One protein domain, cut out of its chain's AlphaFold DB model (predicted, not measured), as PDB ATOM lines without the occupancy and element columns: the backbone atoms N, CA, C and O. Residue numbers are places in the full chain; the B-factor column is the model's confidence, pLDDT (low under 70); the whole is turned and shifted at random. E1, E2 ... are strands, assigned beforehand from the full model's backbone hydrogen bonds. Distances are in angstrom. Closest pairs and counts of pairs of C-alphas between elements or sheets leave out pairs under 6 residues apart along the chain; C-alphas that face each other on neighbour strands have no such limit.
ATOM      1  N   ALA A  16      22.367  43.590 157.778       75.81
ATOM      2  CA  ALA A  16      22.889  44.137 159.017       75.81
ATOM      3  C   ALA A  16      24.263  44.746 158.750       75.81
ATOM      4  O   ALA A  16      25.003  44.311 157.867       75.81
ATOM      5  N   VAL A  17      24.617  45.732 159.560       82.06
ATOM      6  CA  VAL A  17      26.000  46.176 159.687       82.06
ATOM      7  C   VAL A  17      26.677  45.333 160.760       82.06
ATOM      8  O   VAL A  17      26.131  45.164 161.849       82.06
ATOM      9  N   ILE A  18      27.868  44.829 160.447       81.81
ATOM     10  CA  ILE A  18      28.789  44.237 161.411       81.81
ATOM     11  C   ILE A  18      30.065  45.072 161.383       81.81
ATOM     12  O   ILE A  18      30.743  45.144 160.358       81.81
ATOM     13  N   ASP A  19      30.393  45.685 162.514       84.62
ATOM     14  CA  ASP A  19      31.688  46.320 162.714       84.62
ATOM     15  C   ASP A  19      32.688  45.259 163.184       84.62
ATOM     16  O   ASP A  19      32.472  44.575 164.188       84.62
ATOM     17  N   THR A  20      33.785  45.097 162.447       82.12
ATOM     18  CA  THR A  20      34.883  44.192 162.802       82.12
ATOM     19  C   THR A  20      36.155  44.980 163.058       82.12
ATOM     20  O   THR A  20      36.562  45.806 162.239       82.12
ATOM     21  N   ILE A  21      36.811  44.697 164.182       84.38
ATOM     22  CA  ILE A  21      38.128  45.249 164.495       84.38
ATOM     23  C   ILE A  21      39.175  44.369 163.809       84.38
ATOM     24  O   ILE A  21      39.338  43.199 164.153       84.38
ATOM     25  N   CYS A  22      39.875  44.935 162.832       81.25
ATOM     26  CA  CYS A  22      40.975  44.293 162.128       81.25
ATOM     27  C   CYS A  22      42.286  44.967 162.531       81.25
ATOM     28  O   CYS A  22      42.455  46.172 162.349       81.25
ATOM     29  N   ASN A  23      43.239  44.192 163.045       83.56
ATOM     30  CA  ASN A  23      44.582  44.698 163.304       83.56
ATOM     31  C   ASN A  23      45.345  44.753 161.980       83.56
ATOM     32  O   ASN A  23      45.766  43.717 161.466       83.56
ATOM     33  N   THR A  24      45.505  45.949 161.418       80.31
ATOM     34  CA  THR A  24      46.298  46.156 160.200       80.31
ATOM     35  C   THR A  24      47.681  46.687 160.570       80.31
ATOM     36  O   THR A  24      47.757  47.610 161.386       80.31
ATOM     37  N   PRO A  25      48.770  46.156 159.986       85.88
ATOM     38  CA  PRO A  25      50.098  46.723 160.178       85.88
ATOM     39  C   PRO A  25      50.169  48.093 159.491       85.88
ATOM     40  O   PRO A  25      49.940  48.207 158.287       85.88
ATOM     41  N   GLN A  26      50.470  49.130 160.269       85.50
ATOM     42  CA  GLN A  26      50.685  50.505 159.816       85.50
ATOM     43  C   GLN A  26      52.169  50.862 160.018       85.50
ATOM     44  O   GLN A  26      52.724  50.525 161.069       85.50
ATOM     45  N   PRO A  27      52.830  51.527 159.055       90.06
ATOM     46  CA  PRO A  27      54.199  51.987 159.231       90.06
ATOM     47  C   PRO A  27      54.199  53.273 160.067       90.06
ATOM     48  O   PRO A  27      53.638  54.292 159.665       90.06
ATOM     49  N   VAL A  28      54.844  53.237 161.229       89.19
ATOM     50  CA  VAL A  28      55.001  54.387 162.127       89.19
ATOM     51  C   VAL A  28      56.440  54.881 162.037       89.19
ATOM     52  O   VAL A  28      57.376  54.098 162.179       89.19
ATOM     53  N   TRP A  29      56.628  56.177 161.782       89.25
ATOM     54  CA  TRP A  29      57.953  56.796 161.804       89.25
ATOM     55  C   TRP A  29      58.410  57.022 163.246       89.25
ATOM     56  O   TRP A  29      57.721  57.692 164.017       89.25
ATOM     57  N   ILE A  30      59.584  56.499 163.588       86.06
ATOM     58  CA  ILE A  30      60.234  56.690 164.882       86.06
ATOM     59  C   ILE A  30      61.501  57.514 164.662       86.06
ATOM     60  O   ILE A  30      62.462  57.067 164.036       86.06
ATOM     61  N   SER A  31      61.494  58.739 165.182       81.31
ATOM     62  CA  SER A  31      62.657  59.628 165.221       81.31
ATOM     63  C   SER A  31      63.715  59.117 166.199       81.31
ATOM     64  O   SER A  31      63.374  58.728 167.320       81.31
ATOM     65  N   ASN A  32      64.997  59.217 165.839       77.62
ATOM     66  CA  ASN A  32      66.080  58.939 166.778       77.62
ATOM     67  C   ASN A  32      65.993  59.858 168.010       77.62
ATOM     68  O   ASN A  32      65.872  61.074 167.887       77.62
ATOM     69  N   ILE A  33      66.120  59.278 169.209       69.94
ATOM     70  CA  ILE A  33      66.107  60.023 170.484       69.94
ATOM     71  C   ILE A  33      67.358  60.912 170.631       69.94
ATOM     72  O   ILE A  33      67.334  61.920 171.334       69.94
ATOM     73  N   VAL A  34      68.456  60.553 169.957       72.81
ATOM     74  CA  VAL A  34      69.677  61.362 169.901       72.81
ATOM     75  C   VAL A  34      69.563  62.345 168.731       72.81
ATOM     76  O   VAL A  34      69.531  61.889 167.585       72.81
ATOM     77  N   PRO A  35      69.549  63.671 168.973       62.84
ATOM     78  CA  PRO A  35      69.571  64.655 167.901       62.84
ATOM     79  C   PRO A  35      70.949  64.644 167.230       62.84
ATOM     80  O   PRO A  35      71.912  65.222 167.736       62.84
ATOM     81  N   VAL A  36      71.048  63.975 166.081       63.72
ATOM     82  CA  VAL A  36      72.220  64.076 165.208       63.72
ATOM     83  C   VAL A  36      72.111  65.407 164.459       63.72
ATOM     84  O   VAL A  36      71.162  65.590 163.694       63.72
ATOM     85  N   PRO A  37      73.030  66.368 164.662       59.47
ATOM     86  CA  PRO A  37      72.958  67.630 163.943       59.47
ATOM     87  C   PRO A  37      73.081  67.369 162.435       59.47
ATOM     88  O   PRO A  37      73.965  66.636 161.997       59.47
ATOM     89  N   TYR A  38      72.202  68.010 161.661       57.31
ATOM     90  CA  TYR A  38      72.111  67.929 160.194       57.31
ATOM     91  C   TYR A  38      71.560  66.623 159.595       57.31
ATOM     92  O   TYR A  38      71.695  66.432 158.386       57.31
ATOM     93  N   ALA A  39      70.890  65.761 160.370       61.97
ATOM     94  CA  ALA A  39      70.160  64.635 159.790       61.97
ATOM     95  C   ALA A  39      68.913  64.209 160.582       61.97
ATOM     96  O   ALA A  39      69.012  63.768 161.728       61.97
ATOM     97  N   ASP A  40      67.756  64.221 159.908       65.38
ATOM     98  CA  ASP A  40      66.517  63.575 160.362       65.38
ATOM     99  C   ASP A  40      66.632  62.050 160.205       65.38
ATOM    100  O   ASP A  40      66.013  61.416 159.348       65.38
ATOM    101  N   HIS A  41      67.494  61.448 161.020       72.44
ATOM    102  CA  HIS A  41      67.616  60.002 161.107       72.44
ATOM    103  C   HIS A  41      66.504  59.420 161.992       72.44
ATOM    104  O   HIS A  41      66.255  59.866 163.113       72.44
ATOM    105  N   GLY A  42      65.865  58.382 161.472       80.19
ATOM    106  CA  GLY A  42      64.828  57.602 162.129       80.19
ATOM    107  C   GLY A  42      64.579  56.322 161.339       80.19
ATOM    108  O   GLY A  42      65.205  56.095 160.297       80.19
ATOM    109  N   TRP A  43      63.674  55.486 161.830       84.38
ATOM    110  CA  TRP A  43      63.269  54.254 161.156       84.38
ATOM    111  C   TRP A  43      61.748  54.132 161.115       84.38
ATOM    112  O   TRP A  43      61.032  54.746 161.902       84.38
ATOM    113  N   PHE A  44      61.245  53.318 160.188       89.88
ATOM    114  CA  PHE A  44      59.851  52.891 160.214       89.88
ATOM    115  C   PHE A  44      59.726  51.606 161.025       89.88
ATOM    116  O   PHE A  44      60.433  50.632 160.762       89.88
ATOM    117  N   GLU A  45      58.798  51.588 161.974       90.94
ATOM    118  CA  GLU A  45      58.389  50.387 162.694       90.94
ATOM    119  C   GLU A  45      56.964  50.005 162.283       90.94
ATOM    120  O   GLU A  45      56.085  50.859 162.157       90.94
ATOM    121  N   TRP A  46      56.723  48.716 162.051       89.88
ATOM    122  CA  TRP A  46      55.395  48.212 161.709       89.88
ATOM    123  C   TRP A  46      54.601  47.925 162.976       89.88
ATOM    124  O   TRP A  46      54.829  46.916 163.644       89.88
ATOM    125  N   GLN A  47      53.637  48.788 163.285       88.69
ATOM    126  CA  GLN A  47      52.779  48.636 164.456       88.69
ATOM    127  C   GLN A  47      51.390  48.150 164.041       88.69
ATOM    128  O   GLN A  47      50.787  48.647 163.089       88.69
ATOM    129  N   LEU A  48      50.867  47.154 164.759       87.56
ATOM    130  CA  LEU A  48      49.499  46.678 164.572       87.56
ATOM    131  C   LEU A  48      48.531  47.688 165.188       87.56
ATOM    132  O   LEU A  48      48.409  47.760 166.410       87.56
ATOM    133  N   GLN A  49      47.822  48.439 164.348       81.56
ATOM    134  CA  GLN A  49      46.763  49.331 164.810       81.56
ATOM    135  C   GLN A  49      45.387  48.669 164.638       81.56
ATOM    136  O   GLN A  49      45.105  48.122 163.564       81.56
ATOM    137  N   PRO A  50      44.517  48.706 165.666       83.62
ATOM    138  CA  PRO A  50      43.146  48.234 165.547       83.62
ATOM    139  C   PRO A  50      42.357  49.200 164.660       83.62
ATOM    140  O   PRO A  50      42.091  50.341 165.033       83.62
ATOM    141  N   THR A  51      41.967  48.734 163.476       82.19
ATOM    142  CA  THR A  51      41.127  49.488 162.539       82.19
ATOM    143  C   THR A  51      39.706  48.941 162.558       82.19
ATOM    144  O   THR A  51      39.487  47.732 162.479       82.19
ATOM    145  N   LEU A  52      38.721  49.830 162.684       84.06
ATOM    146  CA  LEU A  52      37.312  49.460 162.616       84.06
ATOM    147  C   LEU A  52      36.882  49.409 161.147       84.06
ATOM    148  O   LEU A  52      36.839  50.434 160.469       84.06
ATOM    149  N   SER A  53      36.570  48.211 160.658       81.81
ATOM    150  CA  SER A  53      36.017  47.997 159.320       81.81
ATOM    151  C   SER A  53      34.534  47.648 159.416       81.81
ATOM    152  O   SER A  53      34.133  46.764 160.171       81.81
ATOM    153  N   ARG A  54      33.713  48.377 158.658       81.19
ATOM    154  CA  ARG A  54      32.252  48.291 158.694       81.19
ATOM    155  C   ARG A  54      31.754  47.470 157.508       81.19
ATOM    156  O   ARG A  54      31.806  47.941 156.372       81.19
ATOM    157  N   HIS A  55      31.259  46.262 157.762       79.75
ATOM    158  CA  HIS A  55      30.803  45.336 156.720       79.75
ATOM    159  C   HIS A  55      29.282  45.250 156.676       79.75
ATOM    160  O   HIS A  55      28.618  45.136 157.706       79.75
ATOM    161  N   LEU A  56      28.724  45.261 155.467       81.81
ATOM    162  CA  LEU A  56      27.306  45.011 155.239       81.81
ATOM    163  C   LEU A  56      27.095  43.510 154.990       81.81
ATOM    164  O   LEU A  56      27.526  42.980 153.967       81.81
ATOM    165  N   VAL A  57      26.427  42.822 155.914       81.06
ATOM    166  CA  VAL A  57      26.207  41.369 155.864       81.06
ATOM    167  C   VAL A  57      24.711  41.078 155.716       81.06
ATOM    168  O   VAL A  57      23.920  41.614 156.493       81.06
ATOM    169  N   PRO A  58      24.276  40.228 154.764       76.94
ATOM    170  CA  PRO A  58      22.868  39.855 154.643       76.94
ATOM    171  C   PRO A  58      22.345  39.219 155.940       76.94
ATOM    172  O   PRO A  58      22.852  38.179 156.375       76.94
ATOM    173  N   THR A  59      21.298  39.788 156.544       66.31
ATOM    174  CA  THR A  59      20.565  39.098 157.611       66.31
ATOM    175  C   THR A  59      19.825  37.936 156.977       66.31
ATOM    176  O   THR A  59      18.863  38.126 156.232       66.31
ATOM    177  N   ARG A  60      20.285  36.718 157.257       60.34
ATOM    178  CA  ARG A  60      19.741  35.491 156.679       60.34
ATOM    179  C   ARG A  60      18.363  35.158 157.264       60.34
ATOM    180  O   ARG A  60      18.237  34.233 158.062       60.34
TER     181      ARG A  60
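Overview. This is residues 16 to 60 of the 306 residues of an uncharacterized protein of Puccinia coronata f. sp. avenae (UniProt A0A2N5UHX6). This is one long, narrow beta hairpin, a twisted two-stranded ribbon in which E1 runs out and E2 folds back beside it, with a loop of residues 32 to 41 capping the far end. The printed part has 45 residues, with no named helix and two named strands, E1 then E2, which form one antiparallel sheet in the order E1 - E2. Its class is all strand. The whole is extended, with a radius of gyration of the C-alphas of 18.5 A, and forms a rod whose C-alphas span 62 by 13 by 10 A.

Arrangement. Start at residues 16 to 31, strand E1, and look across to residues 42 to 58, strand E2. The two are antiparallel neighbours and form a hairpin, with 172 degrees between their N-to-C directions. Near the first printed residue, C-alphas 16 and 57 face each other at 5.3 A, and N 16 and O 57 are within hydrogen-bond range at 2.8 A. Farther along, C-alpha 48 faces both C-alpha 24, at 5.4 A, and C-alpha 25, at 4.4 A. Beside the loop, C-alphas 31 and 42 face each other at 4.3 A, and N 43 and O 30 are within hydrogen-bond range at 3.0 A.

Along the chain. Find C-alpha 16 at (22.889, 44.137, 159.017); from there E1 runs 43.1 A to C-alpha 31 at (62.657, 59.628, 165.221). After the loop, E2 begins at C-alpha 42 and runs 46.2 A to C-alpha 58 at (22.868, 39.855, 154.643).

Size, cuts and confidence. Look for the greatest length between the C-alphas of Pro 37 and Arg 60, the two farthest apart, at 62.6 A. The first and last printed C-alphas, those of Ala 16 and Arg 60, are 9.5 A apart. The printed part has no cut, and the link from E1 to E2, 10 residues, is short. Mean pLDDT of the printed part is 79.1; it is under 70 at residue 33, residues 35 to 40 and residues 59 to 60.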